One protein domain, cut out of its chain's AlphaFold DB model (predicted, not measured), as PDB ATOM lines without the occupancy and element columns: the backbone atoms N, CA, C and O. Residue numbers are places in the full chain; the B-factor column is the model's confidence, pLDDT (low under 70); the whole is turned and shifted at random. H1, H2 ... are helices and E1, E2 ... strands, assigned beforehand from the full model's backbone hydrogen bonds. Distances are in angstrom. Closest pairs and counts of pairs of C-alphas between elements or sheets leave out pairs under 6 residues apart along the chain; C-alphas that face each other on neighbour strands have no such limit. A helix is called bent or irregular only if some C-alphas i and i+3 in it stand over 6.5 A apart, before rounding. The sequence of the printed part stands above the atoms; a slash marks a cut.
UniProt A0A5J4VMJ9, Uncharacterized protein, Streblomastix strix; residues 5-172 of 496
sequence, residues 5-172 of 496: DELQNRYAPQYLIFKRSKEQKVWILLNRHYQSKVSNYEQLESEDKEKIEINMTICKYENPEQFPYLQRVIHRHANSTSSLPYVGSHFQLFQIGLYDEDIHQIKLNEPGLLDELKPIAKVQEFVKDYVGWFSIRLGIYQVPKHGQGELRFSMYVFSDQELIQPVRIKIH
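This is residues 5 to 172 of the 496 residues of an uncharacterized protein of Streblomastix strix (UniProt A0A5J4VMJ9). Two antiparallel sheets, one of five strands and one of three, lie partly face to face as a sandwich, with their strands running nearly along each other. H2 packs at one side of this sandwich, over edge strand E4 and beside the end of edge strand E5, while the short H1 only grazes the larger sheet; residues 42 to 47, in the long link between E2 and E3, stick out. The printed part has 168 residues with two named helices and eight named strands, in the order H1, E1, E2, E3, E4, E5, H2, E6, E7, E8; under half of the residues are in named elements, and the class is mixed, helices and strands. The sheets run E4, E3, E6, E1, E8 and E5, E2, E7. The whole is compact, with a radius of gyration of the C-alphas of 17.0 A and spans of 50 by 44 by 29 A.

Start in the larger sheet with E6, residues 132 to 140, which runs 26.5 A from C-alpha 132 at (163.467, 144.626, 127.028) to C-alpha 140 at (144.658, 127.585, 119.431). In the same sheet find E3, residues 54 to 60, 20.1 A long; E4, residues 80 to 83; E1, residues 14 to 19, 16.3 A long; and E8, residues 167 to 169. For the smaller sheet look at E2, residues 26 to 34, 26.1 A long; E5, residues 91 to 96, 16.8 A long; and E7, residues 151 to 159, 26.7 A long. H2, residues 115 to 127, is 19.7 A long and begins at C-alpha 115, at (154.045, 133.034, 100.622). H1, residues 5 to 11, begins at C-alpha 5, at (137.935, 135.005, 118.839).

Begin with the larger sheet, which is strongly twisted and has E4 and E8 as its edge strands. E3 and E6 are antiparallel at 155 degrees, with N 57 and O 137 2.8 A apart, within hydrogen-bond range. E6 and E1 are antiparallel at 150 degrees, with N 15 and O 136 at 2.8 A. Look next at E3 and E4, a hairpin, where N 58 and O 82 are 2.8 A apart, and at E1 and E8, where N 16 and O 167 are 2.8 A apart. In the smaller sheet, E2 pairs with E7 through N 29 and O 156 at 2.8 A, and with E5 through N 94 and O 28 at 2.8 A. The two sheets form a sandwich, two sheets face to face, with the facing parts 10.0 A centre to centre and their best planes 6 degrees apart. H2 is on one face of the larger sheet, two layers of helix and sheet, at a height over the sheet of 9.5 A. It lies over E4 and runs slantwise to the strands, at 35 degrees to E4 on the local plane; the closest C-alphas, of Ser 82 and Val 123, are 6.0 A apart. H2 is also on the smaller sheet, where the closest C-alphas, of Ile 96 in E5 and Val 127, are 6.1 A apart. H1 only grazes the larger sheet with its residues 5 to 11; its closest C-alpha pair with E6, Asn 9 and Gly 139, is 6.7 A apart. In H1 every O i to N i+4 pair is within hydrogen-bond range, and in H2 7 of 9 are; H2 is only just irregular, C-alphas 116 and 119 being 6.8 A apart.

Look at Gln 43 and Glu 65 for the two C-alphas farthest apart, 52.1 A. The printed part has no cut. The long links are E2 to E3, E3 to E4 and E5 to H2. The model's mean pLDDT over the printed part is 72.9, and 59 residues are under 70, among them residues 5 to 11, 34 to 51 and 66 to 79.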
ATOM      1  N   ASP A   5     136.522 134.665 119.028       59.47
ATOM      2  CA  ASP A   5     137.935 135.005 118.839       59.47
ATOM      3  C   ASP A   5     138.457 135.923 119.950       59.47
ATOM      4  O   ASP A   5     139.580 135.761 120.430       59.47
ATOM      5  N   GLU A   6     137.647 136.882 120.409       57.25
ATOM      6  CA  GLU A   6     137.997 137.718 121.559       57.25
ATOM      7  C   GLU A   6     138.076 136.901 122.844       57.25
ATOM      8  O   GLU A   6     138.966 137.154 123.646       57.25
ATOM      9  N   LEU A   7     137.201 135.911 123.043       58.00
ATOM     10  CA  LEU A   7     137.256 135.008 124.195       58.00
ATOM     11  C   LEU A   7     138.484 134.095 124.125       58.00
ATOM     12  O   LEU A   7     139.202 133.980 125.113       58.00
ATOM     13  N   GLN A   8     138.797 133.507 122.973       65.19
ATOM     14  CA  GLN A   8     139.989 132.668 122.799       65.19
ATOM     15  C   GLN A   8     141.280 133.458 123.033       65.19
ATOM     16  O   GLN A   8     142.147 133.038 123.803       65.19
ATOM     17  N   ASN A   9     141.385 134.647 122.436       62.97
ATOM     18  CA  ASN A   9     142.518 135.543 122.656       62.97
ATOM     19  C   ASN A   9     142.561 136.062 124.087       62.97
ATOM     20  O   ASN A   9     143.651 136.224 124.647       62.97
ATOM     21  N   ARG A  10     141.381 136.305 124.678       60.47
ATOM     22  CA  ARG A  10     141.276 136.659 126.080       60.47
ATOM     23  C   ARG A  10     141.817 135.523 126.895       60.47
ATOM     24  O   ARG A  10     142.677 135.879 127.640       60.47
ATOM     25  N   TYR A  11     141.438 134.250 126.759       67.25
ATOM     26  CA  TYR A  11     141.826 133.156 127.670       67.25
ATOM     27  C   TYR A  11     143.102 132.363 127.318       67.25
ATOM     28  O   TYR A  11     143.539 131.546 128.127       67.25
ATOM     29  N   ALA A  12     143.795 132.699 126.232       75.19
ATOM     30  CA  ALA A  12     145.092 132.132 125.850       75.19
ATOM     31  C   ALA A  12     146.198 132.265 126.935       75.19
ATOM     32  O   ALA A  12     146.385 133.368 127.470       75.19
ATOM     33  N   PRO A  13     146.969 131.202 127.256       79.62
ATOM     34  CA  PRO A  13     148.141 131.287 128.133       79.62
ATOM     35  C   PRO A  13     149.142 132.346 127.663       79.62
ATOM     36  O   PRO A  13     149.401 132.475 126.464       79.62
ATOM     37  N   GLN A  14     149.712 133.096 128.609       83.94
ATOM     38  CA  GLN A  14     150.687 134.144 128.323       83.94
ATOM     39  C   GLN A  14     151.932 134.008 129.203       83.94
ATOM     40  O   GLN A  14     151.851 133.591 130.360       83.94
ATOM     41  N   TYR A  15     153.084 134.368 128.654       86.19
ATOM     42  CA  TYR A  15     154.375 134.330 129.329       86.19
ATOM     43  C   TYR A  15     155.134 135.617 129.053       86.19
ATOM     44  O   TYR A  15     155.163 136.096 127.924       86.19
ATOM     45  N   LEU A  16     155.739 136.172 130.088       86.31
ATOM     46  CA  LEU A  16     156.548 137.372 130.058       86.31
ATOM     47  C   LEU A  16     158.031 136.990 130.065       86.31
ATOM     48  O   LEU A  16     158.469 136.190 130.894       86.31
ATOM     49  N   ILE A  17     158.793 137.558 129.134       88.62
ATOM     50  CA  ILE A  17     160.211 137.264 128.913       88.62
ATOM     51  C   ILE A  17     160.978 138.583 128.784       88.62
ATOM     52  O   ILE A  17     160.459 139.552 128.232       88.62
ATOM     53  N   PHE A  18     162.215 138.623 129.283       87.62
ATOM     54  CA  PHE A  18     163.114 139.769 129.148       87.62
ATOM     55  C   PHE A  18     164.285 139.451 128.222       87.62
ATOM     56  O   PHE A  18     165.013 138.485 128.458       87.62
ATOM     57  N   LYS A  19     164.498 140.297 127.210       88.81
ATOM     58  CA  LYS A  19     165.684 140.273 126.347       88.81
ATOM     59  C   LYS A  19     166.648 141.382 126.766       88.81
ATOM     60  O   LYS A  19     166.323 142.557 126.639       88.81
ATOM     61  N   ARG A  20     167.824 141.006 127.269       84.94
ATOM     62  CA  ARG A  20     168.830 141.884 127.887       84.94
ATOM     63  C   ARG A  20     169.563 142.777 126.892       84.94
ATOM     64  O   ARG A  20     169.876 143.913 127.225       84.94
ATOM     65  N   SER A  21     169.856 142.279 125.693       86.81
ATOM     66  CA  SER A  21     170.634 143.025 124.700       86.81
ATOM     67  C   SER A  21     170.212 142.689 123.275       86.81
ATOM     68  O   SER A  21     169.413 141.775 123.058       86.81
ATOM     69  N   LYS A  22     170.724 143.429 122.283       86.12
ATOM     70  CA  LYS A  22     170.449 143.159 120.862       86.12
ATOM     71  C   LYS A  22     171.070 141.840 120.405       86.12
ATOM     72  O   LYS A  22     170.462 141.145 119.599       86.12
ATOM     73  N   GLU A  23     172.208 141.491 120.989       85.75
ATOM     74  CA  GLU A  23     173.029 140.325 120.675       85.75
ATOM     75  C   GLU A  23     172.494 139.030 121.290       85.75
ATOM     76  O   GLU A  23     172.818 137.957 120.795       85.75
ATOM     77  N   GLN A  24     171.673 139.112 122.343       86.44
ATOM     78  CA  GLN A  24     171.087 137.928 122.970       86.44
ATOM     79  C   GLN A  24     170.160 137.183 122.000       86.44
ATOM     80  O   GLN A  24     169.254 137.779 121.405       86.44
ATOM     81  N   LYS A  25     170.347 135.868 121.909       88.12
ATOM     82  CA  LYS A  25     169.483 134.929 121.191       88.12
ATOM     83  C   LYS A  25     168.570 134.231 122.181       88.12
ATOM     84  O   LYS A  25     169.016 133.738 123.212       88.12
ATOM     85  N   VAL A  26     167.281 134.175 121.867       88.50
ATOM     86  CA  VAL A  26     166.287 133.448 122.663       88.50
ATOM     87  C   VAL A  26     165.547 132.478 121.753       88.50
ATOM     88  O   VAL A  26     164.932 132.900 120.774       88.50
ATOM     89  N   TRP A  27     165.570 131.191 122.088       89.88
ATOM     90  CA  TRP A  27     164.801 130.155 121.402       89.88
ATOM     91  C   TRP A  27     163.604 129.747 122.248       89.88
ATOM     92  O   TRP A  27     163.749 129.416 123.423       89.88
ATOM     93  N   ILE A  28     162.421 129.734 121.649       89.00
ATOM     94  CA  ILE A  28     161.188 129.266 122.273       89.00
ATOM     95  C   ILE A  28     160.718 128.026 121.529       89.00
ATOM     96  O   ILE A  28     160.373 128.089 120.350       89.00
ATOM     97  N   LEU A  29     160.694 126.900 122.231       87.69
ATOM     98  CA  LEU A  29     160.161 125.638 121.746       87.69
ATOM     99  C   LEU A  29     158.803 125.389 122.398       87.69
ATOM    100  O   LEU A  29     158.712 125.149 123.603       87.69
ATOM    101  N   LEU A  30     157.753 125.411 121.592       85.31
ATOM    102  CA  LEU A  30     156.418 124.989 121.984       85.31
ATOM    103  C   LEU A  30     156.240 123.517 121.613       85.31
ATOM    104  O   LEU A  30     156.410 123.152 120.453       85.31
ATOM    105  N   ASN A  31     155.907 122.675 122.586       82.12
ATOM    106  CA  ASN A  31     155.700 121.243 122.402       82.12
ATOM    107  C   ASN A  31     154.286 120.840 122.843       82.12
ATOM    108  O   ASN A  31     153.846 121.172 123.949       82.12
ATOM    109  N   ARG A  32     153.573 120.128 121.972       74.81
ATOM    110  CA  ARG A  32     152.212 119.631 122.191       74.81
ATOM    111  C   ARG A  32     152.262 118.218 122.767       74.81
ATOM    112  O   ARG A  32     152.760 117.299 122.117       74.81
ATOM    113  N   HIS A  33     151.661 118.027 123.940       72.06
ATOM    114  CA  HIS A  33     151.569 116.728 124.610       72.06
ATOM    115  C   HIS A  33     150.109 116.269 124.730       72.06
ATOM    116  O   HIS A  33     149.233 117.049 125.101       72.06
ATOM    117  N   TYR A  34     149.859 114.980 124.484       63.25
ATOM    118  CA  TYR A  34     148.575 114.328 124.759       63.25
ATOM    119  C   TYR A  34     148.749 113.381 125.950       63.25
ATOM    120  O   TYR A  34     149.606 112.501 125.904       63.25
ATOM    121  N   GLN A  35     147.980 113.570 127.028       45.09
ATOM    122  CA  GLN A  35     148.026 112.665 128.189       45.09
ATOM    123  C   GLN A  35     147.023 111.508 128.103       45.09
ATOM    124  O   GLN A  35     147.198 110.498 128.780       45.09
ATOM    125  N   SER A  36     146.012 111.612 127.247       44.66
ATOM    126  CA  SER A  36     145.032 110.559 126.976       44.66
ATOM    127  C   SER A  36     145.173 110.057 125.538       44.66
ATOM    128  O   SER A  36     145.564 110.802 124.637       44.66
ATOM    129  N   LYS A  37     144.841 108.776 125.310       44.12
ATOM    130  CA  LYS A  37     144.567 108.272 123.959       44.12
ATOM    131  C   LYS A  37     143.469 109.160 123.383       44.12
ATOM    132  O   LYS A  37     142.330 109.076 123.836       44.12
ATOM    133  N   VAL A  38     143.810 110.008 122.417       44.97
ATOM    134  CA  VAL A  38     142.806 110.652 121.572       44.97
ATOM    135  C   VAL A  38     142.003 109.497 120.984       44.97
ATOM    136  O   VAL A  38     142.598 108.616 120.357       44.97
ATOM    137  N   SER A  39     140.711 109.423 121.313       46.72
ATOM    138  CA  SER A  39     139.786 108.390 120.837       46.72
ATOM    139  C   SER A  39     140.122 108.030 119.399       46.72
ATOM    140  O   SER A  39     140.178 108.940 118.577       46.72
ATOM    141  N   ASN A  40     140.441 106.750 119.162       45.94
ATOM    142  CA  ASN A  40     141.059 106.194 117.954       45.94
ATOM    143  C   ASN A  40     141.173 107.196 116.792       45.94
ATOM    144  O   ASN A  40     140.367 107.190 115.868       45.94
ATOM    145  N   TYR A  41     142.209 108.041 116.835       47.88
ATOM    146  CA  TYR A  41     142.535 109.016 115.781       47.88
ATOM    147  C   TYR A  41     142.744 108.334 114.411       47.88
ATOM    148  O   TYR A  41     142.693 108.964 113.355       47.88
ATOM    149  N   GLU A  42     142.975 107.019 114.433       50.84
ATOM    150  CA  GLU A  42     143.086 106.135 113.274       50.84
ATOM    151  C   GLU A  42     141.732 105.671 112.703       50.84
ATOM    152  O   GLU A  42     141.699 105.245 111.555       50.84
ATOM    153  N   GLN A  43     140.629 105.765 113.458       50.66
ATOM    154  CA  GLN A  43     139.289 105.301 113.053       50.66
ATOM    155  C   GLN A  43     138.363 106.412 112.531       50.66
ATOM    156  O   GLN A  43     137.297 106.099 112.013       50.66
ATOM    157  N   LEU A  44     138.748 107.685 112.654       54.81
ATOM    158  CA  LEU A  44     138.014 108.807 112.058       54.81
ATOM    159  C   LEU A  44     138.378 108.942 110.571       54.81
ATOM    160  O   LEU A  44     139.564 108.891 110.215       54.81
ATOM    161  N   GLU A  45     137.372 109.135 109.712       54.75
ATOM    162  CA  GLU A  45     137.576 109.471 108.297       54.75
ATOM    163  C   GLU A  45     138.404 110.765 108.180       54.75
ATOM    164  O   GLU A  45     138.425 111.592 109.094       54.75
ATOM    165  N   SER A  46     139.155 110.956 107.087       55.72
ATOM    166  CA  SER A  46     140.118 112.071 106.978       55.72
ATOM    167  C   SER A  46     139.497 113.462 107.133       55.72
ATOM    168  O   SER A  46     140.213 114.396 107.491       55.72
ATOM    169  N   GLU A  47     138.196 113.596 106.868       50.47
ATOM    170  CA  GLU A  47     137.432 114.841 107.012       50.47
ATOM    171  C   GLU A  47     137.001 115.117 108.465       50.47
ATOM    172  O   GLU A  47     136.853 116.277 108.840       50.47
ATOM    173  N   ASP A  48     136.924 114.083 109.311       52.06
ATOM    174  CA  ASP A  48     136.546 114.179 110.730       52.06
ATOM    175  C   ASP A  48     137.754 114.300 111.674       52.06
ATOM    176  O   ASP A  48     137.611 114.449 112.894       52.06
ATOM    177  N   LYS A  49     138.979 114.237 111.137       57.38
ATOM    178  CA  LYS A  49     140.199 114.400 111.933       57.38
ATOM    179  C   LYS A  49     140.363 115.850 112.361       57.38
ATOM    180  O   LYS A  49     140.767 116.711 111.580       57.38
ATOM    181  N   GLU A  50     140.127 116.105 113.642       61.03
ATOM    182  CA  GLU A  50     140.377 117.414 114.235       61.03
ATOM    183  C   GLU A  50     141.860 117.786 114.120       61.03
ATOM    184  O   GLU A  50     142.754 117.085 114.617       61.03
ATOM    185  N   LYS A  51     142.122 118.911 113.451       66.06
ATOM    186  CA  LYS A  51     143.450 119.514 113.359       66.06
ATOM    187  C   LYS A  51     143.622 120.504 114.501       66.06
ATOM    188  O   LYS A  51     143.031 121.579 114.503       66.06
ATOM    189  N   ILE A  52     144.450 120.134 115.476       70.88
ATOM    190  CA  ILE A  52     144.874 121.059 116.528       70.88
ATOM    191  C   ILE A  52     146.016 121.897 115.982       70.88
ATOM    192  O   ILE A  52     147.161 121.437 115.935       70.88
ATOM    193  N   GLU A  53     145.697 123.122 115.594       77.62
ATOM    194  CA  GLU A  53     146.685 124.092 115.150       77.62
ATOM    195  C   GLU A  53     146.928 125.124 116.248       77.62
ATOM    196  O   GLU A  53     145.991 125.687 116.824       77.62
ATOM    197  N   ILE A  54     148.202 125.356 116.546       78.00
ATOM    198  CA  ILE A  54     148.644 126.291 117.581       78.00
ATOM    199  C   ILE A  54     149.410 127.441 116.960       78.00
ATOM    200  O   ILE A  54     150.065 127.272 115.933       78.00
ATOM    201  N   ASN A  55     149.344 128.603 117.596       83.62
ATOM    202  CA  ASN A  55     150.182 129.728 117.231       83.62
ATOM    203  C   ASN A  55     150.813 130.397 118.447       83.62
ATOM    204  O   ASN A  55     150.394 130.245 119.598       83.62
ATOM    205  N   MET A  56     151.824 131.197 118.140       86.69
ATOM    206  CA  MET A  56     152.486 132.082 119.077       86.69
ATOM    207  C   MET A  56     152.261 133.519 118.621       86.69
ATOM    208  O   MET A  56     152.547 133.865 117.478       86.69
ATOM    209  N   THR A  57     151.752 134.368 119.503       86.81
ATOM    210  CA  THR A  57     151.669 135.813 119.277       86.81
ATOM    211  C   THR A  57     152.661 136.520 120.182       86.81
ATOM    212  O   THR A  57     152.669 136.292 121.389       86.81
ATOM    213  N   ILE A  58     153.484 137.379 119.597       88.06
ATOM    214  CA  ILE A  58     154.478 138.187 120.297       88.06
ATOM    215  C   ILE A  58     153.913 139.586 120.491       88.06
ATOM    216  O   ILE A  58     153.451 140.216 119.539       88.06
ATOM    217  N   CYS A  59     153.986 140.079 121.719       86.19
ATOM    218  CA  CYS A  59     153.475 141.377 122.122       86.19
ATOM    219  C   CYS A  59     154.614 142.251 122.651       86.19
ATOM    220  O   CYS A  59     155.258 141.895 123.641       86.19
ATOM    221  N   LYS A  60     154.840 143.405 122.015       86.31
ATOM    222  CA  LYS A  60     155.791 144.419 122.485       86.31
ATOM    223  C   LYS A  60     155.094 145.474 123.330       86.31
ATOM    224  O   LYS A  60     153.966 145.877 123.033       86.31
ATOM    225  N   TYR A  61     155.811 145.975 124.326       79.06
ATOM    226  CA  TYR A  61     155.326 147.010 125.232       79.06
ATOM    227  C   TYR A  61     155.807 148.404 124.822       79.06
ATOM    228  O   TYR A  61     156.809 148.542 124.124       79.06
ATOM    229  N   GLU A  62     155.082 149.438 125.262       73.00
ATOM    230  CA  GLU A  62     155.470 150.848 125.085       73.00
ATOM    231  C   GLU A  62     156.802 151.167 125.764       73.00
ATOM    232  O   GLU A  62     157.665 151.803 125.167       73.00
ATOM    233  N   ASN A  63     156.977 150.674 126.992       75.94
ATOM    234  CA  ASN A  63     158.158 150.906 127.816       75.94
ATOM    235  C   ASN A  63     158.864 149.572 128.089       75.94
ATOM    236  O   ASN A  63     158.655 148.980 129.147       75.94
ATOM    237  N   PRO A  64     159.686 149.065 127.154       78.12
ATOM    238  CA  PRO A  64     160.234 147.713 127.232       78.12
ATOM    239  C   PRO A  64     161.252 147.534 128.372       78.12
ATOM    240  O   PRO A  64     161.492 146.417 128.814       78.12
ATOM    241  N   GLU A  65     161.833 148.611 128.898       75.81
ATOM    242  CA  GLU A  65     162.727 148.558 130.065       75.81
ATOM    243  C   GLU A  65     161.967 148.413 131.392       75.81
ATOM    244  O   GLU A  65     162.533 147.990 132.399       75.81
ATOM    245  N   GLN A  66     160.674 148.746 131.406       68.94
ATOM    246  CA  GLN A  66     159.837 148.641 132.593       68.94
ATOM    247  C   GLN A  66     159.164 147.276 132.612       68.94
ATOM    248  O   GLN A  66     158.636 146.834 131.595       68.94
ATOM    249  N   PHE A  67     159.182 146.606 133.768       63.72
ATOM    250  CA  PHE A  67     158.464 145.348 133.943       63.72
ATOM    251  C   PHE A  67     156.977 145.585 133.648       63.72
ATOM    252  O   PHE A  67     156.338 146.353 134.374       63.72
ATOM    253  N   PRO A  68     156.418 144.979 132.590       61.00
ATOM    254  CA  PRO A  68     155.022 145.149 132.258       61.00
ATOM    255  C   PRO A  68     154.225 144.397 133.312       61.00
ATOM    256  O   PRO A  68     154.430 143.204 133.551       61.00
ATOM    257  N   TYR A  69     153.360 145.135 133.996       51.25
ATOM    258  CA  TYR A  69     152.479 144.595 135.015       51.25
ATOM    259  C   TYR A  69     151.755 143.354 134.473       51.25
ATOM    260  O   TYR A  69     151.384 143.323 133.300       51.25
ATOM    261  N   LEU A  70     151.554 142.329 135.312       51.78
ATOM    262  CA  LEU A  70     150.982 141.018 134.950       51.78
ATOM    263  C   LEU A  70     149.502 141.087 134.507       51.78
ATOM    264  O   LEU A  70     148.811 140.070 134.499       51.78
ATOM    265  N   GLN A  71     149.012 142.263 134.117       51.72
ATOM    266  CA  GLN A  71     147.796 142.396 133.342       51.72
ATOM    267  C   GLN A  71     147.991 141.728 131.991       51.72
ATOM    268  O   GLN A  71     148.975 141.909 131.269       51.72
ATOM    269  N   ARG A  72     146.997 140.922 131.655       60.72
ATOM    270  CA  ARG A  72     146.950 140.216 130.398       60.72
ATOM    271  C   ARG A  72     147.072 141.192 129.237       60.72
ATOM    272  O   ARG A  72     146.320 142.160 129.137       60.72
ATOM    273  N   VAL A  73     147.961 140.884 128.301       57.72
ATOM    274  CA  VAL A  73     148.089 141.683 127.092       57.72
ATOM    275  C   VAL A  73     146.917 141.358 126.171       57.72
ATOM    276  O   VAL A  73     146.919 140.377 125.420       57.72
ATOM    277  N   ILE A  74     145.874 142.176 126.269       56.03
ATOM    278  CA  ILE A  74     144.829 142.300 125.251       56.03
ATOM    279  C   ILE A  74     145.385 143.245 124.175       56.03
ATOM    280  O   ILE A  74     146.214 144.096 124.487       56.03
ATOM    281  N   HIS A  75     144.944 143.134 122.918       49.88
ATOM    282  CA  HIS A  75     145.424 143.974 121.803       49.88
ATOM    283  C   HIS A  75     145.442 145.493 122.092       49.88
ATOM    284  O   HIS A  75     146.150 146.216 121.409       49.88
ATOM    285  N   ARG A  76     144.701 145.977 123.103       43.72
ATOM    286  CA  ARG A  76     144.683 147.380 123.556       43.72
ATOM    287  C   ARG A  76     145.853 147.796 124.462       43.72
ATOM    288  O   ARG A  76     146.086 148.987 124.594       43.72
ATOM    289  N   HIS A  77     146.536 146.851 125.109       48.47
ATOM    290  CA  HIS A  77     147.599 147.116 126.095       48.47
ATOM    291  C   HIS A  77     149.006 146.797 125.570       48.47
ATOM    292  O   HIS A  77     149.999 147.106 126.224       48.47
ATOM    293  N   ALA A  78     149.102 146.168 124.395       55.78
ATOM    294  CA  ALA A  78     150.348 146.079 123.648       55.78
ATOM    295  C   ALA A  78     150.412 147.187 122.611       55.78
ATOM    296  O   ALA A  78     149.448 147.441 121.895       55.78
ATOM    297  N   ASN A  79     151.599 147.767 122.484       57.19
ATOM    298  CA  ASN A  79     151.874 148.805 121.502       57.19
ATOM    299  C   ASN A  79     151.845 148.234 120.079       57.19
ATOM    300  O   ASN A  79     151.438 148.873 119.114       57.19
ATOM    301  N   SER A  80     152.311 146.990 119.952       77.94
ATOM    302  CA  SER A  80     152.251 146.230 118.712       77.94
ATOM    303  C   SER A  80     152.273 144.732 118.997       77.94
ATOM    304  O   SER A  80     152.916 144.260 119.940       77.94
ATOM    305  N   THR A  81     151.564 143.978 118.163       81.62
ATOM    306  CA  THR A  81     151.486 142.517 118.237       81.62
ATOM    307  C   THR A  81     151.804 141.910 116.882       81.62
ATOM    308  O   THR A  81     151.368 142.443 115.863       81.62
ATOM    309  N   SER A  82     152.504 140.779 116.867       83.12
ATOM    310  CA  SER A  82     152.770 140.012 115.650       83.12
ATOM    311  C   SER A  82     152.552 138.525 115.912       83.12
ATOM    312  O   SER A  82     153.077 137.982 116.883       83.12
ATOM    313  N   SER A  83     151.742 137.875 115.079       83.31
ATOM    314  CA  SER A  83     151.359 136.471 115.243       83.31
ATOM    315  C   SER A  83     152.090 135.589 114.240       83.31
ATOM    316  O   SER A  83     152.122 135.891 113.047       83.31
ATOM    317  N   LEU A  84     152.639 134.475 114.721       82.69
ATOM    318  CA  LEU A  84     153.075 133.377 113.867       82.69
ATOM    319  C   LEU A  84     151.857 132.679 113.243       82.69
ATOM    320  O   LEU A  84     150.768 132.697 113.834       82.69
ATOM    321  N   PRO A  85     152.030 132.057 112.065       81.25
ATOM    322  CA  PRO A  85     150.988 131.236 111.472       81.25
ATOM    323  C   PRO A  85     150.659 130.062 112.396       81.25
ATOM    324  O   PRO A  85     151.501 129.602 113.174       81.25
ATOM    325  N   TYR A  86     149.420 129.595 112.302       77.62
ATOM    326  CA  TYR A  86     148.989 128.381 112.972       77.62
ATOM    327  C   TYR A  86     149.690 127.169 112.352       77.62
ATOM    328  O   TYR A  86     149.780 127.058 111.130       77.62
ATOM    329  N   VAL A  87     150.221 126.280 113.193       75.25
ATOM    330  CA  VAL A  87     150.950 125.084 112.749       75.25
ATOM    331  C   VAL A  87     150.334 123.842 113.387       75.25
ATOM    332  O   VAL A  87     150.072 123.811 114.588       75.25
ATOM    333  N   GLY A  88     150.107 122.803 112.578       70.00
ATOM    334  CA  GLY A  88     149.567 121.512 113.028       70.00
ATOM    335  C   GLY A  88     150.610 120.522 113.575       70.00
ATOM    336  O   GLY A  88     150.246 119.419 114.003       70.00
ATOM    337  N   SER A  89     151.898 120.884 113.554       73.88
ATOM    338  CA  SER A  89     153.014 120.046 114.006       73.88
ATOM    339  C   SER A  89     152.984 119.805 115.522       73.88
ATOM    340  O   SER A  89     152.348 120.524 116.288       73.88
ATOM    341  N   HIS A  90     153.686 118.761 115.976       71.62
ATOM    342  CA  HIS A  90     153.810 118.462 117.410       71.62
ATOM    343  C   HIS A  90     154.718 119.438 118.156       71.62
ATOM    344  O   HIS A  90     154.568 119.608 119.361       71.62
ATOM    345  N   PHE A  91     155.645 120.073 117.446       77.00
ATOM    346  CA  PHE A  91     156.539 121.066 118.010       77.00
ATOM    347  C   PHE A  91     156.661 122.267 117.074       77.00
ATOM    348  O   PHE A  91     156.572 122.126 115.852       77.00
ATOM    349  N   GLN A  92     156.895 123.437 117.656       80.00
ATOM    350  CA  GLN A  92     157.180 124.678 116.952       80.00
ATOM    351  C   GLN A  92     158.363 125.360 117.646       80.00
ATOM    352  O   GLN A  92     158.271 125.710 118.821       80.00
ATOM    353  N   LEU A  93     159.477 125.514 116.930       82.88
ATOM    354  CA  LEU A  93     160.661 126.232 117.400       82.88
ATOM    355  C   LEU A  93     160.675 127.635 116.792       82.88
ATOM    356  O   LEU A  93     160.492 127.791 115.586       82.88
ATOM    357  N   PHE A  94     160.913 128.645 117.620       83.62
ATOM    358  CA  PHE A  94     160.999 130.034 117.193       83.62
ATOM    359  C   PHE A  94     162.215 130.732 117.812       83.62
ATOM    360  O   PHE A  94     162.492 130.538 118.992       83.62
ATOM    361  N   GLN A  95     162.923 131.554 117.032       83.19
ATOM    362  CA  GLN A  95     164.122 132.284 117.463       83.19
ATOM    363  C   GLN A  95     163.900 133.801 117.443       83.19
ATOM    364  O   GLN A  95     163.392 134.368 116.472       83.19
ATOM    365  N   ILE A  96     164.335 134.453 118.520       81.44
ATOM    366  CA  ILE A  96     164.330 135.903 118.728       81.44
ATOM    367  C   ILE A  96     165.773 136.396 118.851       81.44
ATOM    368  O   ILE A  96     166.543 135.850 119.639       81.44
ATOM    369  N   GLY A  97     166.103 137.487 118.155       75.94
ATOM    370  CA  GLY A  97     167.411 138.143 118.227       75.94
ATOM    371  C   GLY A  97     168.279 137.829 117.015       75.94
ATOM    372  O   GLY A  97     167.778 137.805 115.893       75.94
ATOM    373  N   LEU A  98     169.578 137.625 117.240       68.69
ATOM    374  CA  LEU A  98     170.497 137.240 116.172       68.69
ATOM    375  C   LEU A  98     170.141 135.844 115.655       68.69
ATOM    376  O   LEU A  98     169.935 134.922 116.440       68.69
ATOM    377  N   TYR A  99     170.092 135.701 114.340       63.84
ATOM    378  CA  TYR A  99     169.796 134.450 113.655       63.84
ATOM    379  C   TYR A  99     171.104 133.705 113.372       63.84
ATOM    380  O   TYR A  99     172.074 134.322 112.930       63.84
ATOM    381  N   ASP A 100     171.161 132.414 113.704       55.72
ATOM    382  CA  ASP A 100     172.327 131.574 113.398       55.72
ATOM    383  C   ASP A 100     172.453 131.352 111.890       55.72
ATOM    384  O   ASP A 100     171.471 131.473 111.157       55.72
ATOM    385  N   GLU A 101     173.650 130.992 111.421       50.47
ATOM    386  CA  GLU A 101     173.870 130.665 110.005       50.47
ATOM    387  C   GLU A 101     172.930 129.547 109.519       50.47
ATOM    388  O   GLU A 101     172.492 129.594 108.375       50.47
ATOM    389  N   ASP A 102     172.529 128.627 110.406       48.31
ATOM    390  CA  ASP A 102     171.606 127.518 110.115       48.31
ATOM    391  C   ASP A 102     170.115 127.915 110.125       48.31
ATOM    392  O   ASP A 102     169.272 127.218 109.560       48.31
ATOM    393  N   ILE A 103     169.763 129.032 110.769       57.44
ATOM    394  CA  ILE A 103     168.392 129.557 110.848       57.44
ATOM    395  C   ILE A 103     168.412 130.898 110.123       57.44
ATOM    396  O   ILE A 103     168.327 131.945 110.750       57.44
ATOM    397  N   HIS A 104     168.593 130.879 108.800       62.91
ATOM    398  CA  HIS A 104     168.714 132.096 107.996       62.91
ATOM    399  C   HIS A 104     167.635 133.135 108.347       62.91
ATOM    400  O   HIS A 104     166.440 132.828 108.421       62.91
ATOM    401  N   GLN A 105     168.059 134.387 108.540       67.50
ATOM    402  CA  GLN A 105     167.132 135.506 108.649       67.50
ATOM    403  C   GLN A 105     166.423 135.685 107.304       67.50
ATOM    404  O   GLN A 105     167.028 136.138 106.332       67.50
ATOM    405  N   ILE A 106     165.132 135.374 107.272       73.56
ATOM    406  CA  ILE A 106     164.293 135.508 106.089       73.56
ATOM    407  C   ILE A 106     163.949 136.988 105.939       73.56
ATOM    408  O   ILE A 106     163.258 137.574 106.781       73.56
ATOM    409  N   LYS A 107     164.430 137.622 104.870       78.75
ATOM    410  CA  LYS A 107     164.118 139.033 104.614       78.75
ATOM    411  C   LYS A 107     162.766 139.127 103.924       78.75
ATOM    412  O   LYS A 107     162.531 138.462 102.923       78.75
ATOM    413  N   LEU A 108     161.894 140.017 104.397       80.31
ATOM    414  CA  LEU A 108     160.555 140.188 103.817       80.31
ATOM    415  C   LEU A 108     160.586 140.515 102.310       80.31
ATOM    416  O   LEU A 108     159.682 140.131 101.574       80.31
ATOM    417  N   ASN A 109     161.647 141.193 101.865       81.25
ATOM    418  CA  ASN A 109     161.849 141.630 100.483       81.25
ATOM    419  C   ASN A 109     162.766 140.689  99.679       81.25
ATOM    420  O   ASN A 109     163.314 141.096  98.656       81.25
ATOM    421  N   GLU A 110     163.003 139.466 100.157       81.50
ATOM    422  CA  GLU A 110     163.864 138.503  99.475       81.50
ATOM    423  C   GLU A 110     163.224 138.010  98.161       81.50
ATOM    424  O   GLU A 110     162.062 137.585  98.159       81.50
ATOM    425  N   PRO A 111     163.938 138.074  97.019       78.31
ATOM    426  CA  PRO A 111     163.414 137.592  95.745       78.31
ATOM    427  C   PRO A 111     163.091 136.094  95.804       78.31
ATOM    428  O   PRO A 111     163.944 135.289  96.157       78.31
ATOM    429  N   GLY A 112     161.869 135.712  95.422       80.44
ATOM    430  CA  GLY A 112     161.435 134.307  95.428       80.44
ATOM    431  C   GLY A 112     160.939 133.790  96.782       80.44
ATOM    432  O   GLY A 112     160.704 132.590  96.913       80.44
ATOM    433  N   LEU A 113     160.742 134.669  97.774       80.75
ATOM    434  CA  LEU A 113     160.195 134.279  99.071       80.75
ATOM    435  C   LEU A 113     158.791 133.665  98.932       80.75
ATOM    436  O   LEU A 113     157.839 134.346  98.537       80.75
ATOM    437  N   LEU A 114     158.671 132.391  99.312       82.56
ATOM    438  CA  LEU A 114     157.405 131.659  99.346       82.56
ATOM    439  C   LEU A 114     156.392 132.358 100.263       82.56
ATOM    440  O   LEU A 114     156.744 132.834 101.346       82.56
ATOM    441  N   ASP A 115     155.119 132.378  99.861       79.38
ATOM    442  CA  ASP A 115     154.045 133.034 100.622       79.38
ATOM    443  C   ASP A 115     153.921 132.506 102.059       79.38
ATOM    444  O   ASP A 115     153.672 133.279 102.983       79.38
ATOM    445  N   GLU A 116     154.186 131.215 102.260       76.88
ATOM    446  CA  GLU A 116     154.172 130.537 103.562       76.88
ATOM    447  C   GLU A 116     155.254 131.049 104.529       76.88
ATOM    448  O   GLU A 116     155.080 131.000 105.748       76.88
ATOM    449  N   LEU A 117     156.360 131.586 104.003       78.75
ATOM    450  CA  LEU A 117     157.485 132.100 104.788       78.75
ATOM    451  C   LEU A 117     157.353 133.596 105.104       78.75
ATOM    452  O   LEU A 117     157.998 134.092 106.032       78.75
ATOM    453  N   LYS A 118     156.482 134.327 104.396       81.88
ATOM    454  CA  LYS A 118     156.241 135.762 104.636       81.88
ATOM    455  C   LYS A 118     155.795 136.072 106.073       81.88
ATOM    456  O   LYS A 118     156.300 137.046 106.632       81.88
ATOM    457  N   PRO A 119     154.892 135.299 106.713       79.06
ATOM    458  CA  PRO A 119     154.543 135.509 108.117       79.06
ATOM    459  C   PRO A 119     155.749 135.379 109.051       79.06
ATOM    460  O   PRO A 119     155.916 136.200 109.949       79.06
ATOM    461  N   ILE A 120     156.622 134.397 108.808       79.75
ATOM    462  CA  ILE A 120     157.830 134.174 109.612       79.75
ATOM    463  C   ILE A 120     158.782 135.362 109.448       79.75
ATOM    464  O   ILE A 120     159.203 135.936 110.450       79.75
ATOM    465  N   ALA A 121     159.030 135.802 108.210       82.06
ATOM    466  CA  ALA A 121     159.854 136.974 107.910       82.06
ATOM    467  C   ALA A 121     159.349 138.244 108.619       82.06
ATOM    468  O   ALA A 121     160.135 138.980 109.216       82.06
ATOM    469  N   LYS A 122     158.026 138.475 108.630       84.56
ATOM    470  CA  LYS A 122     157.407 139.606 109.347       84.56
ATOM    471  C   LYS A 122     157.672 139.557 110.845       84.56
ATOM    472  O   LYS A 122     157.957 140.590 111.445       84.56
ATOM    473  N   VAL A 123     157.559 138.383 111.468       82.81
ATOM    474  CA  VAL A 123     157.817 138.240 112.907       82.81
ATOM    475  C   VAL A 123     159.313 138.382 113.202       82.81
ATOM    476  O   VAL A 123     159.665 139.061 114.164       82.81
ATOM    477  N   GLN A 124     160.195 137.823 112.369       84.00
ATOM    478  CA  GLN A 124     161.644 137.986 112.517       84.00
ATOM    479  C   GLN A 124     162.056 139.460 112.416       84.00
ATOM    480  O   GLN A 124     162.765 139.974 113.280       84.00
ATOM    481  N   GLU A 125     161.546 140.179 111.415       84.00
ATOM    482  CA  GLU A 125     161.758 141.622 111.285       84.00
ATOM    483  C   GLU A 125     161.172 142.395 112.469       84.00
ATOM    484  O   GLU A 125     161.806 143.321 112.980       84.00
ATOM    485  N   PHE A 126     159.997 141.981 112.948       85.25
ATOM    486  CA  PHE A 126     159.374 142.557 114.128       85.25
ATOM    487  C   PHE A 126     160.279 142.419 115.355       85.25
ATOM    488  O   PHE A 126     160.405 143.384 116.094       85.25
ATOM    489  N   VAL A 127     160.951 141.293 115.595       83.94
ATOM    490  CA  VAL A 127     161.716 141.083 116.843       83.94
ATOM    491  C   VAL A 127     163.218 141.377 116.759       83.94
ATOM    492  O   VAL A 127     163.845 141.480 117.814       83.94
ATOM    493  N   LYS A 128     163.791 141.549 115.557       78.19
ATOM    494  CA  LYS A 128     165.254 141.610 115.331       78.19
ATOM    495  C   LYS A 128     166.001 142.581 116.259       78.19
ATOM    496  O   LYS A 128     166.984 142.202 116.884       78.19
ATOM    497  N   ASP A 129     165.487 143.803 116.414       79.75
ATOM    498  CA  ASP A 129     166.142 144.887 117.164       79.75
ATOM    499  C   ASP A 129     165.575 145.069 118.577       79.75
ATOM    500  O   ASP A 129     165.903 146.038 119.266       79.75
ATOM    501  N   TYR A 130     164.684 144.175 119.012       85.81
ATOM    502  CA  TYR A 130     163.975 144.350 120.270       85.81
ATOM    503  C   TYR A 130     164.885 144.086 121.473       85.81
ATOM    504  O   TYR A 130     165.615 143.094 121.505       85.81
ATOM    505  N   VAL A 131     164.810 144.964 122.471       88.06
ATOM    506  CA  VAL A 131     165.469 144.835 123.776       88.06
ATOM    507  C   VAL A 131     164.451 145.229 124.838       88.06
ATOM    508  O   VAL A 131     163.743 146.218 124.666       88.06
ATOM    509  N   GLY A 132     164.378 144.444 125.907       87.62
ATOM    510  CA  GLY A 132     163.467 144.626 127.028       87.62
ATOM    511  C   GLY A 132     162.417 143.522 127.163       87.62
ATOM    512  O   GLY A 132     162.541 142.430 126.601       87.62
ATOM    513  N   TRP A 133     161.389 143.795 127.957       86.06
ATOM    514  CA  TRP A 133     160.283 142.897 128.271       86.06
ATOM    515  C   TRP A 133     159.359 142.699 127.080       86.06
ATOM    516  O   TRP A 133     159.033 143.664 126.407       86.06
ATOM    517  N   PHE A 134     158.884 141.484 126.831       87.81
ATOM    518  CA  PHE A 134     157.843 141.179 125.846       87.81
ATOM    519  C   PHE A 134     157.017 139.982 126.301       87.81
ATOM    520  O   PHE A 134     157.488 139.142 127.069       87.81
ATOM    521  N   SER A 135     155.793 139.885 125.790       87.94
ATOM    522  CA  SER A 135     154.938 138.735 126.058       87.94
ATOM    523  C   SER A 135     154.791 137.812 124.874       87.94
ATOM    524  O   SER A 135     154.715 138.240 123.726       87.94
ATOM    525  N   ILE A 136     154.683 136.533 125.198       88.19
ATOM    526  CA  ILE A 136     154.281 135.472 124.299       88.19
ATOM    527  C   ILE A 136     152.895 135.009 124.716       88.19
ATOM    528  O   ILE A 136     152.689 134.625 125.864       88.19
ATOM    529  N   ARG A 137     151.956 135.012 123.775       86.88
ATOM    530  CA  ARG A 137     150.608 134.465 123.923       86.88
ATOM    531  C   ARG A 137     150.471 133.218 123.061       86.88
ATOM    532  O   ARG A 137     150.796 133.258 121.877       86.88
ATOM    533  N   LEU A 138     149.970 132.138 123.646       85.31
ATOM    534  CA  LEU A 138     149.772 130.859 122.968       85.31
ATOM    535  C   LEU A 138     148.299 130.701 122.595       85.31
ATOM    536  O   LEU A 138     147.453 130.592 123.482       85.31
ATOM    537  N   GLY A 139     147.989 130.725 121.302       79.62
ATOM    538  CA  GLY A 139     146.628 130.556 120.801       79.62
ATOM    539  C   GLY A 139     146.406 129.180 120.183       79.62
ATOM    540  O   GLY A 139     147.341 128.493 119.770       79.62
ATOM    541  N   ILE A 140     145.136 128.791 120.113       78.00
ATOM    542  CA  ILE A 140     144.658 127.585 119.431       78.00
ATOM    543  C   ILE A 140     143.648 128.054 118.387       78.00
ATOM    544  O   ILE A 140     142.813 128.897 118.706       78.00
ATOM    545  N   TYR A 141     143.752 127.561 117.152       74.50
ATOM    546  CA  TYR A 141     142.893 128.005 116.050       74.50
ATOM    547  C   TYR A 141     141.432 127.604 116.274       74.50
ATOM    548  O   TYR A 141     140.523 128.422 116.173       74.50
ATOM    549  N   GLN A 142     141.206 126.336 116.618       71.94
ATOM    550  CA  GLN A 142     139.886 125.802 116.931       71.94
ATOM    551  C   GLN A 142     139.973 124.867 118.130       71.94
ATOM    552  O   GLN A 142     140.878 124.037 118.229       71.94
ATOM    553  N   VAL A 143     139.021 125.018 119.052       68.81
ATOM    554  CA  VAL A 143     138.894 124.118 120.198       68.81
ATOM    555  C   VAL A 143     138.492 122.734 119.672       68.81
ATOM    556  O   VAL A 143     137.503 122.655 118.937       68.81
ATOM    557  N   PRO A 144     139.223 121.660 120.026       67.19
ATOM    558  CA  PRO A 144     138.836 120.296 119.670       67.19
ATOM    559  C   PRO A 144     137.431 119.997 120.205       67.19
ATOM    560  O   PRO A 144     137.164 120.236 121.383       67.19
ATOM    561  N   LYS A 145     136.523 119.500 119.363       65.19
ATOM    562  CA  LYS A 145     135.142 119.158 119.743       65.19
ATOM    563  C   LYS A 145     135.044 117.736 120.297       65.19
ATOM    564  O   LYS A 145     134.137 117.466 121.078       65.19
ATOM    565  N   HIS A 146     135.962 116.844 119.916       62.16
ATOM    566  CA  HIS A 146     135.891 115.408 120.225       62.16
ATOM    567  C   HIS A 146     137.010 114.916 121.163       62.16
ATOM    568  O   HIS A 146     137.122 113.720 121.432       62.16
ATOM    569  N   GLY A 147     137.851 115.815 121.685       58.19
ATOM    570  CA  GLY A 147     138.924 115.458 122.613       58.19
ATOM    571  C   GLY A 147     138.403 115.026 123.990       58.19
ATOM    572  O   GLY A 147     137.726 115.792 124.668       58.19
ATOM    573  N   GLN A 148     138.770 113.823 124.443       51.97
ATOM    574  CA  GLN A 148     138.633 113.424 125.848       51.97
ATOM    575  C   GLN A 148     139.941 113.713 126.600       51.97
ATOM    576  O   GLN A 148     140.965 113.089 126.321       51.97
ATOM    577  N   GLY A 149     139.906 114.631 127.570       56.72
ATOM    578  CA  GLY A 149     141.040 114.972 128.443       56.72
ATOM    579  C   GLY A 149     141.609 116.379 128.231       56.72
ATOM    580  O   GLY A 149     141.163 117.135 127.375       56.72
ATOM    581  N   GLU A 150     142.601 116.741 129.047       58.62
ATOM    582  CA  GLU A 150     143.246 118.057 128.995       58.62
ATOM    583  C   GLU A 150     144.279 118.143 127.864       58.62
ATOM    584  O   GLU A 150     145.193 117.317 127.766       58.62
ATOM    585  N   LEU A 151     144.195 119.199 127.053       66.81
ATOM    586  CA  LEU A 151     145.240 119.547 126.096       66.81
ATOM    587  C   LEU A 151     146.377 120.267 126.829       66.81
ATOM    588  O   LEU A 151     146.180 121.352 127.379       66.81
ATOM    589  N   ARG A 152     147.574 119.668 126.843       70.75
ATOM    590  CA  ARG A 152     148.735 120.221 127.552       70.75
ATOM    591  C   ARG A 152     149.829 120.641 126.578       70.75
ATOM    592  O   ARG A 152     150.189 119.912 125.655       70.75
ATOM    593  N   PHE A 153     150.404 121.806 126.843       75.31
ATOM    594  CA  PHE A 153     151.545 122.337 126.108       75.31
ATOM    595  C   PHE A 153     152.698 122.578 127.065       75.31
ATOM    596  O   PHE A 153     152.497 123.100 128.163       75.31
ATOM    597  N   SER A 154     153.901 122.238 126.621       82.06
ATOM    598  CA  SER A 154     155.130 122.648 127.287       82.06
ATOM    599  C   SER A 154     155.783 123.735 126.453       82.06
ATOM    600  O   SER A 154     155.938 123.587 125.244       82.06
ATOM    601  N   MET A 155     156.169 124.825 127.104       85.56
ATOM    602  CA  MET A 155     156.997 125.854 126.496       85.56
ATOM    603  C   MET A 155     158.375 125.789 127.141       85.56
ATOM    604  O   MET A 155     158.503 125.958 128.353       85.56
ATOM    605  N   TYR A 156     159.391 125.559 126.324       87.12
ATOM    606  CA  TYR A 156     160.786 125.614 126.730       87.12
ATOM    607  C   TYR A 156     161.395 126.886 126.164       87.12
ATOM    608  O   TYR A 156     161.188 127.205 124.993       87.12
ATOM    609  N   VAL A 157     162.125 127.619 126.998       88.44
ATOM    610  CA  VAL A 157     162.815 128.840 126.586       88.44
ATOM    611  C   VAL A 157     164.295 128.656 126.860       88.44
ATOM    612  O   VAL A 157     164.689 128.371 127.990       88.44
ATOM    613  N   PHE A 158     165.095 128.812 125.815       89.81
ATOM    614  CA  PHE A 158     166.546 128.716 125.841       89.81
ATOM    615  C   PHE A 158     167.139 130.060 125.442       89.81
ATOM    616  O   PHE A 158     166.506 130.842 124.735       89.81
ATOM    617  N   SER A 159     168.355 130.331 125.892       89.62
ATOM    618  CA  SER A 159     169.070 131.557 125.571       89.62
ATOM    619  C   SER A 159     170.566 131.286 125.571       89.62
ATOM    620  O   SER A 159     171.040 130.453 126.343       89.62
ATOM    621  N   ASP A 160     171.294 131.975 124.698       89.50
ATOM    622  CA  ASP A 160     172.759 131.918 124.628       89.50
ATOM    623  C   ASP A 160     173.429 132.692 125.774       89.50
ATOM    624  O   ASP A 160     174.601 132.487 126.081       89.50
ATOM    625  N   GLN A 161     172.665 133.560 126.433       87.88
ATOM    626  CA  GLN A 161     173.049 134.301 127.631       87.88
ATOM    627  C   GLN A 161     172.132 133.958 128.811       87.88
ATOM    628  O   GLN A 161     171.078 133.341 128.640       87.88
ATOM    629  N   GLU A 162     172.498 134.396 130.017       84.62
ATOM    630  CA  GLU A 162     171.663 134.223 131.209       84.62
ATOM    631  C   GLU A 162     170.265 134.834 130.998       84.62
ATOM    632  O   GLU A 162     170.107 136.025 130.710       84.62
ATOM    633  N   LEU A 163     169.239 134.001 131.164       80.06
ATOM    634  CA  LEU A 163     167.845 134.368 130.971       80.06
ATOM    635  C   LEU A 163     167.154 134.527 132.325       80.06
ATOM    636  O   LEU A 163     167.220 133.639 133.174       80.06
ATOM    637  N   ILE A 164     166.437 135.637 132.508       77.06
ATOM    638  CA  ILE A 164     165.491 135.755 133.623       77.06
ATOM    639  C   ILE A 164     164.376 134.740 133.380       77.06
ATOM    640  O   ILE A 164     163.805 134.713 132.289       77.06
ATOM    641  N   GLN A 165     164.069 133.915 134.382       75.06
ATOM    642  CA  GLN A 165     163.056 132.871 134.256       75.06
ATOM    643  C   GLN A 165     161.749 133.447 133.675       75.06
ATOM    644  O   GLN A 165     161.232 134.422 134.229       75.06
ATOM    645  N   PRO A 166     161.204 132.862 132.586       81.50
ATOM    646  CA  PRO A 166     159.938 133.306 132.022       81.50
ATOM    647  C   PRO A 166     158.843 133.329 133.086       81.50
ATOM    648  O   PRO A 166     158.591 132.329 133.763       81.50
ATOM    649  N   VAL A 167     158.170 134.467 133.217       77.00
ATOM    650  CA  VAL A 167     157.100 134.647 134.196       77.00
ATOM    651  C   VAL A 167     155.780 134.332 133.511       77.00
ATOM    652  O   VAL A 167     155.392 134.999 132.556       77.00
ATOM    653  N   ARG A 168     155.062 133.305 133.969       74.69
ATOM    654  CA  ARG A 168     153.713 133.033 133.458       74.69
ATOM    655  C   ARG A 168     152.787 134.187 133.855       74.69
ATOM    656  O   ARG A 168     152.600 134.440 135.043       74.69
ATOM    657  N   ILE A 169     152.181 134.841 132.869       72.06
ATOM    658  CA  ILE A 169     151.097 135.800 133.087       72.06
ATOM    659  C   ILE A 169     149.852 134.979 133.413       72.06
ATOM    660  O   ILE A 169     149.452 134.092 132.648       72.06
ATOM    661  N   LYS A 170     149.282 135.218 134.592       58.47
ATOM    662  CA  LYS A 170     148.155 134.430 135.084       58.47
ATOM    663  C   LYS A 170     146.928 134.668 134.197       58.47
ATOM    664  O   LYS A 170     146.615 135.784 133.795       58.47
ATOM    665  N   ILE A 171     146.271 133.569 133.838       58.53
ATOM    666  CA  ILE A 171     144.920 133.577 133.276       58.53
ATOM    667  C   ILE A 171     144.023 133.886 134.474       58.53
ATOM    668  O   ILE A 171     144.193 133.180 135.464       58.53
ATOM    669  N   HIS A 172     143.155 134.908 134.404       52.56
ATOM    670  CA  HIS A 172     142.275 135.278 135.522       52.56
ATOM    671  C   HIS A 172     141.717 134.020 136.192       52.56
ATOM    672  O   HIS A 172     141.013 133.245 135.538       52.56
TER     673      HIS A 172